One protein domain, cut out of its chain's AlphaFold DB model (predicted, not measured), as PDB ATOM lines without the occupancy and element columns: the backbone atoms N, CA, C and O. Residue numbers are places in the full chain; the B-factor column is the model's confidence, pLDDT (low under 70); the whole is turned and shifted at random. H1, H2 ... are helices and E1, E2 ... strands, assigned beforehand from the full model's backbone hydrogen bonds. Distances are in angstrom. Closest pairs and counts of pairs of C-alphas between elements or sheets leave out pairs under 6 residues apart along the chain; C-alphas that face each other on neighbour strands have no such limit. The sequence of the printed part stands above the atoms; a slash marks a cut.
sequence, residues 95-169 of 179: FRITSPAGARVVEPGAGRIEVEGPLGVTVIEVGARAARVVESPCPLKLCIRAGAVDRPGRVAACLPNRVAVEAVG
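AT A GLANCE: This is residues 95 to 169 of the 179 residues of the protein "NusG_II domain-containing protein" of Candidatus Dadabacteria bacterium (UniProt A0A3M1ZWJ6). This is a small sandwich of two antiparallel sheets face to face, E2 E1 E7 E6 on one side and E3 E4 E5 on the other, their strands nearly aligned. The one-turn helix H1 sits along one border, between the edge strands E5 and E6. The printed part has 75 residues with one named helix and seven named strands, in the order E1 E2 E3 E4 E5 H1 E6 E7, and its class is mostly strand. It is compact, with a radius of gyration of the C-alphas of 10.7 A, and rounded, spanning 29 by 24 by 20 A.

IN THESE COORDINATES: E1, residues 95 to 99, runs 12.9 A from C-alpha 95 at (-19.142, 29.803, 26.356). E2, residues 102 to 106, is 13.0 A long. E3, residues 111 to 117, covers 19.2 A, and E4, residues 120 to 126, covers 19.3 A from C-alpha 120 at (-18.297, 44.207, 10.833). E5, residues 131 to 135, is 12.5 A long. H1, residues 142 to 145, is 4.9 A long. E6, residues 155 to 158, is 10.0 A long, and E7, residues 163 to 168, runs 15.8 A to C-alpha 168 at (-15.219, 26.832, 29.145).

HOW THE PARTS SIT: E1 and E2 form a hairpin, with N 97 and O 104 2.8 A apart. E1 is also antiparallel to E7, where N 98 and O 164 are 2.8 A apart. E6 and E7 form a hairpin, with N 158 and O 163 at 2.7 A. E3, E4 and E5 make a meander, each strand the antiparallel neighbour of the one before; N 113 and O 124 are 2.8 A apart, and N 125 and O 132 are 2.8 A apart. The best planes of the two sheets are 13 degrees apart, and the parts that face each other are 10.1 A centre to centre. Between the sheets, the closest C-alphas of E3 and E7, those of Gly 117 and Val 163, are 6.6 A apart. E2 and E3 are apart. H1 is on both sheets, 5.4 A high over E2 E1 E7 E6 and 7.0 A over E3 E4 E5. Its closest C-alphas to E5 are Ile 144 and Val 133, 5.1 A, and to E6 Cys 143 and Ala 156, 5.2 A. H1 is too short for an O i to N i+4 pair.

THE WHOLE: The C-alphas farthest apart, those of Pro 139 and Gly 169, are 30.7 A apart. The printed part has no cut and no long link. Its mean pLDDT is 95.0, and no printed residue is under 70.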
ATOM      1  N   PHE A  95     -19.896  29.305  27.507       94.44
ATOM      2  CA  PHE A  95     -19.142  29.803  26.356       94.44
ATOM      3  C   PHE A  95     -18.607  31.210  26.622       94.44
ATOM      4  O   PHE A  95     -19.380  32.124  26.906       94.44
ATOM      5  N   ARG A  96     -17.289  31.398  26.516       95.56
ATOM      6  CA  ARG A  96     -16.633  32.710  26.619       95.56
ATOM      7  C   ARG A  96     -16.513  33.306  25.222       95.56
ATOM      8  O   ARG A  96     -15.897  32.714  24.340       95.56
ATOM      9  N   ILE A  97     -17.129  34.466  25.018       96.25
ATOM     10  CA  ILE A  97     -17.058  35.232  23.776       96.25
ATOM     11  C   ILE A  97     -16.194  36.460  24.034       96.25
ATOM     12  O   ILE A  97     -16.589  37.347  24.789       96.25
ATOM     13  N   THR A  98     -15.036  36.516  23.389       96.25
ATOM     14  CA  THR A  98     -14.101  37.642  23.461       96.25
ATOM     15  C   THR A  98     -14.262  38.506  22.222       96.25
ATOM     16  O   THR A  98     -14.289  37.985  21.109       96.25
ATOM     17  N   SER A  99     -14.373  39.816  22.412       95.69
ATOM     18  CA  SER A  99     -14.533  40.813  21.351       95.69
ATOM     19  C   SER A  99     -13.742  42.086  21.687       95.69
ATOM     20  O   SER A  99     -13.324  42.245  22.838       95.69
ATOM     21  N   PRO A 100     -13.566  43.034  20.746       93.00
ATOM     22  CA  PRO A 100     -12.977  44.340  21.056       93.00
ATOM     23  C   PRO A 100     -13.716  45.119  22.150       93.00
ATOM     24  O   PRO A 100     -13.091  45.901  22.856       93.00
ATOM     25  N   ALA A 101     -15.029  44.909  22.290       91.69
ATOM     26  CA  ALA A 101     -15.860  45.560  23.303       91.69
ATOM     27  C   ALA A 101     -15.721  44.922  24.699       91.69
ATOM     28  O   ALA A 101     -16.274  45.432  25.670       91.69
ATOM     29  N   GLY A 102     -15.002  43.801  24.806       92.44
ATOM     30  CA  GLY A 102     -14.823  43.040  26.037       92.44
ATOM     31  C   GLY A 102     -15.144  41.558  25.868       92.44
ATOM     32  O   GLY A 102     -15.539  41.090  24.792       92.44
ATOM     33  N   ALA A 103     -14.955  40.813  26.954       92.56
ATOM     34  CA  ALA A 103     -15.315  39.407  27.048       92.56
ATOM     35  C   ALA A 103     -16.623  39.242  27.829       92.56
ATOM     36  O   ALA A 103     -16.805  39.856  28.879       92.56
ATOM     37  N   ARG A 104     -17.519  38.388  27.332       93.56
ATOM     38  CA  ARG A 104     -18.744  37.986  28.034       93.56
ATOM     39  C   ARG A 104     -18.868  36.473  28.061       93.56
ATOM     40  O   ARG A 104     -18.479  35.797  27.110       93.56
ATOM     41  N   VAL A 105     -19.424  35.953  29.145       93.94
ATOM     42  CA  VAL A 105     -19.721  34.530  29.293       93.94
ATOM     43  C   VAL A 105     -21.209  34.327  29.059       93.94
ATOM     44  O   VAL A 105     -22.023  35.115  29.536       93.94
ATOM     45  N   VAL A 106     -21.551  33.306  28.283       94.50
ATOM     46  CA  VAL A 106     -22.928  33.005  27.902       94.50
ATOM     47  C   VAL A 106     -23.258  31.564  28.252       94.50
ATOM     48  O   VAL A 106     -22.439  30.660  28.060       94.50
ATOM     49  N   GLU A 107     -24.473  31.369  28.752       93.06
ATOM     50  CA  GLU A 107     -24.999  30.050  29.074       93.06
ATOM     51  C   GLU A 107     -25.298  29.243  27.796       93.06
ATOM     52  O   GLU A 107     -25.640  29.815  26.749       93.06
ATOM     53  N   PRO A 108     -25.171  27.906  27.841       93.12
ATOM     54  CA  PRO A 108     -25.544  27.048  26.725       93.12
ATOM     55  C   PRO A 108     -27.008  27.252  26.317       93.12
ATOM     56  O   PRO A 108     -27.898  27.340  27.157       93.12
ATOM     57  N   GLY A 109     -27.272  27.282  25.010       93.94
ATOM     58  CA  GLY A 109     -28.626  27.486  24.482       93.94
ATOM     59  C   GLY A 109     -29.067  28.948  24.366       93.94
ATOM     60  O   GLY A 109     -30.238  29.194  24.097       93.94
ATOM     61  N   ALA A 110     -28.152  29.912  24.499       94.62
ATOM     62  CA  ALA A 110     -28.440  31.337  24.307       94.62
ATOM     63  C   ALA A 110     -28.857  31.733  22.871       94.62
ATOM     64  O   ALA A 110     -29.268  32.868  22.639       94.62
ATOM     65  N   GLY A 111     -28.771  30.822  21.895       96.19
ATOM     66  CA  GLY A 111     -29.241  31.061  20.533       96.19
ATOM     67  C   GLY A 111     -28.244  31.858  19.696       96.19
ATOM     68  O   GLY A 111     -27.039  31.613  19.755       96.19
ATOM     69  N   ARG A 112     -28.734  32.770  18.848       97.00
ATOM     70  CA  ARG A 112     -27.879  33.581  17.967       97.00
ATOM     71  C   ARG A 112     -27.438  34.858  18.661       97.00
ATOM     72  O   ARG A 112     -28.246  35.586  19.221       97.00
ATOM     73  N   ILE A 113     -26.144  35.121  18.572       96.62
ATOM     74  CA  ILE A 113     -25.473  36.226  19.228       96.62
ATOM     75  C   ILE A 113     -24.671  36.983  18.182       96.62
ATOM     76  O   ILE A 113     -23.785  36.425  17.533       96.62
ATOM     77  N   GLU A 114     -24.954  38.270  18.066       97.25
ATOM     78  CA  GLU A 114     -24.214  39.178  17.203       97.25
ATOM     79  C   GLU A 114     -23.095  39.854  17.996       97.25
ATOM     80  O   GLU A 114     -23.254  40.237  19.164       97.25
ATOM     81  N   VAL A 115     -21.920  39.921  17.376       96.50
ATOM     82  CA  VAL A 115     -20.712  40.501  17.960       96.50
ATOM     83  C   VAL A 115     -20.068  41.419  16.938       96.50
ATOM     84  O   VAL A 115     -19.656  40.975  15.864       96.50
ATOM     85  N   GLU A 116     -19.950  42.694  17.280       95.75
ATOM     86  CA  GLU A 116     -19.260  43.671  16.445       95.75
ATOM     87  C   GLU A 116     -17.741  43.477  16.513       95.75
ATOM     88  O   GLU A 116     -17.150  43.310  17.582       95.75
ATOM     89  N   GLY A 117     -17.103  43.496  15.344       94.38
ATOM     90  CA  GLY A 117     -15.653  43.501  15.200       94.38
ATOM     91  C   GLY A 117     -15.198  44.516  14.148       94.38
ATOM     92  O   GLY A 117     -16.029  45.078  13.437       94.38
ATOM     93  N   PRO A 118     -13.880  44.736  13.986       95.31
ATOM     94  CA  PRO A 118     -13.354  45.775  13.100       95.31
ATOM     95  C   PRO A 118     -13.742  45.655  11.618       95.31
ATOM     96  O   PRO A 118     -13.709  46.661  10.922       95.31
ATOM     97  N   LEU A 119     -14.101  44.464  11.117       94.00
ATOM     98  CA  LEU A 119     -14.590  44.297   9.736       94.00
ATOM     99  C   LEU A 119     -16.120  44.187   9.638       94.00
ATOM    100  O   LEU A 119     -16.634  43.921   8.554       94.00
ATOM    101  N   GLY A 120     -16.843  44.330  10.751       95.31
ATOM    102  CA  GLY A 120     -18.297  44.207  10.833       95.31
ATOM    103  C   GLY A 120     -18.770  43.090  11.767       95.31
ATOM    104  O   GLY A 120     -18.004  42.529  12.557       95.31
ATOM    105  N   VAL A 121     -20.059  42.767  11.667       96.69
ATOM    106  CA  VAL A 121     -20.765  41.871  12.594       96.69
ATOM    107  C   VAL A 121     -20.406  40.405  12.351       96.69
ATOM    108  O   VAL A 121     -20.451  39.907  11.232       96.69
ATOM    109  N   THR A 122     -20.054  39.691  13.416       97.38
ATOM    110  CA  THR A 122     -19.872  38.235  13.433       97.38
ATOM    111  C   THR A 122     -21.036  37.599  14.177       97.38
ATOM    112  O   THR A 122     -21.326  37.991  15.306       97.38
ATOM    113  N   VAL A 123     -21.679  36.605  13.568       97.75
ATOM    114  CA  VAL A 123     -22.828  35.904  14.151       97.75
ATOM    115  C   VAL A 123     -22.372  34.559  14.698       97.75
ATOM    116  O   VAL A 123     -21.832  33.712  13.974       97.75
ATOM    117  N   ILE A 124     -22.601  34.361  15.989       97.81
ATOM    118  CA  ILE A 124     -22.252  33.158  16.741       97.81
ATOM    119  C   ILE A 124     -23.551  32.474  17.150       97.81
ATOM    120  O   ILE A 124     -24.436  33.100  17.720       97.81
ATOM    121  N   GLU A 125     -23.677  31.184  16.870       97.81
ATOM    122  CA  GLU A 125     -24.793  30.368  17.335       97.81
ATOM    123  C   GLU A 125     -24.341  29.538  18.534       97.81
ATOM    124  O   GLU A 125     -23.417  28.730  18.423       97.81
ATOM    125  N   VAL A 126     -24.996  29.742  19.672       97.00
ATOM    126  CA  VAL A 126     -24.749  29.066  20.943       97.00
ATOM    127  C   VAL A 126     -25.889  28.086  21.208       97.00
ATOM    128  O   VAL A 126     -26.977  28.460  21.647       97.00
ATOM    129  N   GLY A 127     -25.639  26.811  20.923       95.19
ATOM    130  CA  GLY A 127     -26.555  25.720  21.241       95.19
ATOM    131  C   GLY A 127     -26.342  25.174  22.654       95.19
ATOM    132  O   GLY A 127     -25.430  25.576  23.374       95.19
ATOM    133  N   ALA A 128     -27.158  24.193  23.043       92.19
ATOM    134  CA  ALA A 128     -27.078  23.564  24.367       92.19
ATOM    135  C   ALA A 128     -25.790  22.747  24.599       92.19
ATOM    136  O   ALA A 128     -25.461  22.414  25.732       92.19
ATOM    137  N   ARG A 129     -25.086  22.355  23.529       91.19
ATOM    138  CA  ARG A 129     -23.904  21.472  23.609       91.19
ATOM    139  C   ARG A 129     -22.662  22.021  22.921       91.19
ATOM    140  O   ARG A 129     -21.575  21.522  23.177       91.19
ATOM    141  N   ALA A 130     -22.826  22.987  22.026       94.38
ATOM    142  CA  ALA A 130     -21.734  23.540  21.246       94.38
ATOM    143  C   ALA A 130     -22.066  24.958  20.783       94.38
ATOM    144  O   ALA A 130     -23.234  25.274  20.545       94.38
ATOM    145  N   ALA A 131     -21.027  25.761  20.585       96.50
ATOM    146  CA  ALA A 131     -21.117  27.049  19.913       96.50
ATOM    147  C   ALA A 131     -20.389  26.998  18.565       96.50
ATOM    148  O   ALA A 131     -19.425  26.251  18.405       96.50
ATOM    149  N   ARG A 132     -20.827  27.773  17.574       97.25
ATOM    150  CA  ARG A 132     -20.111  27.910  16.295       97.25
ATOM    151  C   ARG A 132     -20.331  29.284  15.686       97.25
ATOM    152  O   ARG A 132     -21.375  29.894  15.892       97.25
ATOM    153  N   VAL A 133     -19.380  29.744  14.883       97.81
ATOM    154  CA  VAL A 133     -19.566  30.953  14.074       97.81
ATOM    155  C   VAL A 133     -20.314  30.573  12.801       97.81
ATOM    156  O   VAL A 133     -19.835  29.741  12.031       97.81
ATOM    157  N   VAL A 134     -21.487  31.166  12.586       97.75
ATOM    158  CA  VAL A 134     -22.312  30.910  11.392       97.75
ATOM    159  C   VAL A 134     -22.080  31.951  10.304       97.75
ATOM    160  O   VAL A 134     -22.186  31.632   9.124       97.75
ATOM    161  N   GLU A 135     -21.682  33.166  10.683       97.38
ATOM    162  CA  GLU A 135     -21.411  34.248   9.743       97.38
ATOM    163  C   GLU A 135     -20.294  35.164  10.249       97.38
ATOM    164  O   GLU A 135     -20.176  35.441  11.439       97.38
ATOM    165  N   SER A 136     -19.440  35.628   9.338       96.12
ATOM    166  CA  SER A 136     -18.385  36.595   9.638       96.12
ATOM    167  C   SER A 136     -17.934  37.293   8.355       96.12
ATOM    168  O   SER A 136     -17.691  36.591   7.374       96.12
ATOM    169  N   PRO A 137     -17.737  38.621   8.320       96.38
ATOM    170  CA  PRO A 137     -17.303  39.360   7.130       96.38
ATOM    171  C   PRO A 137     -15.835  39.120   6.742       96.38
ATOM    172  O   PRO A 137     -15.383  39.616   5.715       96.38
ATOM    173  N   CYS A 138     -15.071  38.336   7.514       95.19
ATOM    174  CA  CYS A 138     -13.666  38.085   7.204       95.19
ATOM    175  C   CYS A 138     -13.480  37.251   5.914       95.19
ATOM    176  O   CYS A 138     -14.239  36.309   5.665       95.19
ATOM    177  N   PRO A 139     -12.434  37.517   5.110       94.94
ATOM    178  CA  PRO A 139     -12.193  36.788   3.860       94.94
ATOM    179  C   PRO A 139     -11.725  35.344   4.090       94.94
ATOM    180  O   PRO A 139     -11.987  34.463   3.277       94.94
ATOM    181  N   LEU A 140     -11.046  35.089   5.213       95.69
ATOM    182  CA  LEU A 140     -10.436  33.789   5.501       95.69
ATOM    183  C   LEU A 140     -11.459  32.730   5.934       95.69
ATOM    184  O   LEU A 140     -11.217  31.536   5.750       95.69
ATOM    185  N   LYS A 141     -12.584  33.154   6.529       96.31
ATOM    186  CA  LYS A 141     -13.672  32.292   7.030       96.31
ATOM    187  C   LYS A 141     -13.189  31.124   7.917       96.31
ATOM    188  O   LYS A 141     -13.876  30.112   8.031       96.31
ATOM    189  N   LEU A 142     -12.019  31.248   8.561       96.56
ATOM    190  CA  LEU A 142     -11.428  30.186   9.391       96.56
ATOM    191  C   LEU A 142     -12.277  29.886  10.626       96.56
ATOM    192  O   LEU A 142     -12.428  28.727  10.980       96.56
ATOM    193  N   CYS A 143     -12.889  30.907  11.228       96.62
ATOM    194  CA  CYS A 143     -13.809  30.747  12.354       96.62
ATOM    195  C   CYS A 143     -15.044  29.903  12.006       96.62
ATOM    196  O   CYS A 143     -15.489  29.110  12.827       96.62
ATOM    197  N   ILE A 144     -15.563  30.034  10.782       97.38
ATOM    198  CA  ILE A 144     -16.691  29.234  10.285       97.38
ATOM    199  C   ILE A 144     -16.218  27.806   9.990       97.38
ATOM    200  O   ILE A 144     -16.856  26.836  10.391       97.38
ATOM    201  N   ARG A 145     -15.056  27.664   9.335       96.88
ATOM    202  CA  ARG A 145     -14.455  26.358   9.005       96.88
ATOM    203  C   ARG A 145     -14.000  25.566  10.232       96.88
ATOM    204  O   ARG A 145     -13.959  24.344  10.160       96.88
ATOM    205  N   ALA A 146     -13.669  26.236  11.336       95.62
ATOM    206  CA  ALA A 146     -13.328  25.594  12.605       95.62
ATOM    207  C   ALA A 146     -14.492  24.753  13.160       95.62
ATOM    208  O   ALA A 146     -14.257  23.777  13.870       95.62
ATOM    209  N   GLY A 147     -15.732  25.090  12.791       95.38
ATOM    210  CA  GLY A 147     -16.916  24.314  13.127       95.38
ATOM    211  C   GLY A 147     -17.349  24.470  14.584       95.38
ATOM    212  O   GLY A 147     -17.257  25.546  15.171       95.38
ATOM    213  N   ALA A 148     -17.899  23.391  15.138       95.44
ATOM    214  CA  ALA A 148     -18.469  23.377  16.476       95.44
ATOM    215  C   ALA A 148     -17.387  23.339  17.567       95.44
ATOM    216  O   ALA A 148     -16.522  22.466  17.594       95.44
ATOM    217  N   VAL A 149     -17.496  24.275  18.503       94.94
ATOM    218  CA  VAL A 149     -16.753  24.347  19.758       94.94
ATOM    219  C   VAL A 149     -17.577  23.608  20.812       94.94
ATOM    220  O   VAL A 149     -18.560  24.140  21.321       94.94
ATOM    221  N   ASP A 150     -17.230  22.344  21.062       92.56
ATOM    222  CA  ASP A 150     -18.049  21.358  21.793       92.56
ATOM    223  C   ASP A 150     -17.354  20.735  23.019       92.56
ATOM    224  O   ASP A 150     -17.940  19.900  23.707       92.56
ATOM    225  N   ARG A 151     -16.099  21.111  23.283       90.25
ATOM    226  CA  ARG A 151     -15.268  20.588  24.376       90.25
ATOM    227  C   ARG A 151     -14.543  21.734  25.082       90.25
ATOM    228  O   ARG A 151     -14.079  22.628  24.377       90.25
ATOM    229  N   PRO A 152     -14.395  21.704  26.415       89.81
ATOM    230  CA  PRO A 152     -13.578  22.661  27.154       89.81
ATOM    231  C   PRO A 152     -12.203  22.878  26.507       89.81
ATOM    232  O   PRO A 152     -11.569  21.920  26.059       89.81
ATOM    233  N   GLY A 153     -11.781  24.137  26.388       88.19
ATOM    234  CA  GLY A 153     -10.519  24.538  25.756       88.19
ATOM    235  C   GLY A 153     -10.515  24.544  24.224       88.19
ATOM    236  O   GLY A 153      -9.537  24.977  23.613       88.19
ATOM    237  N   ARG A 154     -11.592  24.108  23.550       92.19
ATOM    238  CA  ARG A 154     -11.757  24.392  22.114       92.19
ATOM    239  C   ARG A 154     -12.055  25.873  21.917       92.19
ATOM    240  O   ARG A 154     -12.912  26.437  22.594       92.19
ATOM    241  N   VAL A 155     -11.427  26.450  20.897       94.88
ATOM    242  CA  VAL A 155     -11.624  27.842  20.488       94.88
ATOM    243  C   VAL A 155     -11.881  27.916  18.986       94.88
ATOM    244  O   VAL A 155     -11.208  27.246  18.200       94.88
ATOM    245  N   ALA A 156     -12.818  28.771  18.580       96.44
ATOM    246  CA  ALA A 156     -12.943  29.256  17.211       96.44
ATOM    247  C   ALA A 156     -12.725  30.774  17.198       96.44
ATOM    248  O   ALA A 156     -13.482  31.528  17.807       96.44
ATOM    249  N   ALA A 157     -11.681  31.226  16.500       96.19
ATOM    250  CA  ALA A 157     -11.273  32.627  16.481       96.19
ATOM    251  C   ALA A 157     -11.344  33.228  15.073       96.19
ATOM    252  O   ALA A 157     -10.848  32.670  14.092       96.19
ATOM    253  N   CYS A 158     -11.942  34.410  14.981       96.44
ATOM    254  CA  CYS A 158     -11.874  35.299  13.837       96.44
ATOM    255  C   CYS A 158     -10.840  36.388  14.126       96.44
ATOM    256  O   CYS A 158     -11.181  37.470  14.603       96.44
ATOM    257  N   LEU A 159      -9.570  36.097  13.835       96.06
ATOM    258  CA  LEU A 159      -8.461  37.020  14.105       96.06
ATOM    259  C   LEU A 159      -8.675  38.419  13.499       96.06
ATOM    260  O   LEU A 159      -8.509  39.393  14.232       96.06
ATOM    261  N   PRO A 160      -9.120  38.570  12.230       95.69
ATOM    262  CA  PRO A 160      -9.335  39.901  11.661       95.69
ATOM    263  C   PRO A 160     -10.453  40.688  12.358       95.69
ATOM    264  O   PRO A 160     -10.347  41.904  12.496       95.69
ATOM    265  N   ASN A 161     -11.490  39.999  12.856       96.12
ATOM    266  CA  ASN A 161     -12.563  40.637  13.626       96.12
ATOM    267  C   ASN A 161     -12.251  40.751  15.120       96.12
ATOM    268  O   ASN A 161     -13.035  41.353  15.845       96.12
ATOM    269  N   ARG A 162     -11.129  40.190  15.591       96.69
ATOM    270  CA  ARG A 162     -10.780  40.090  17.019       96.69
ATOM    271  C   ARG A 162     -11.918  39.490  17.859       96.69
ATOM    272  O   ARG A 162     -12.123  39.880  19.003       96.69
ATOM    273  N   VAL A 163     -12.662  38.556  17.264       97.00
ATOM    274  CA  VAL A 163     -13.753  37.825  17.918       97.00
ATOM    275  C   VAL A 163     -13.311  36.386  18.131       97.00
ATOM    276  O   VAL A 163     -12.863  35.746  17.182       97.00
ATOM    277  N   ALA A 164     -13.462  35.857  19.337       96.50
ATOM    278  CA  ALA A 164     -13.210  34.452  19.636       96.50
ATOM    279  C   ALA A 164     -14.350  33.871  20.470       96.50
ATOM    280  O   ALA A 164     -14.894  34.553  21.333       96.50
ATOM    281  N   VAL A 165     -14.700  32.615  20.204       96.44
ATOM    282  CA  VAL A 165     -15.613  31.826  21.031       96.44
ATOM    283  C   VAL A 165     -14.873  30.616  21.571       96.44
ATOM    284  O   VAL A 165     -14.226  29.886  20.820       96.44
ATOM    285  N   GLU A 166     -14.976  30.414  22.873       95.31
ATOM    286  CA  GLU A 166     -14.300  29.358  23.610       95.31
ATOM    287  C   GLU A 166     -15.302  28.583  24.461       95.31
ATOM    288  O   GLU A 166     -16.170  29.168  25.111       95.31
ATOM    289  N   ALA A 167     -15.172  27.260  24.463       93.56
ATOM    290  CA  ALA A 167     -15.880  26.399  25.396       93.56
ATOM    291  C   ALA A 167     -15.125  26.375  26.726       93.56
ATOM    292  O   ALA A 167     -13.979  25.932  26.781       93.56
ATOM    293  N   VAL A 168     -15.786  26.803  27.796       90.31
ATOM    294  CA  VAL A 168     -15.219  26.832  29.145       90.31
ATOM    295  C   VAL A 168     -15.764  25.641  29.933       90.31
ATOM    296  O   VAL A 168     -16.972  25.370  29.929       90.31
ATOM    297  N   GLY A 169     -14.864  24.895  30.576       83.31
ATOM    298  CA  GLY A 169     -15.228  23.808  31.482       83.31
ATOM    299  C   GLY A 169     -15.831  24.320  32.798       83.31
ATOM    300  O   GLY A 169     -15.790  25.521  33.076       83.31
TER     301      GLY A 169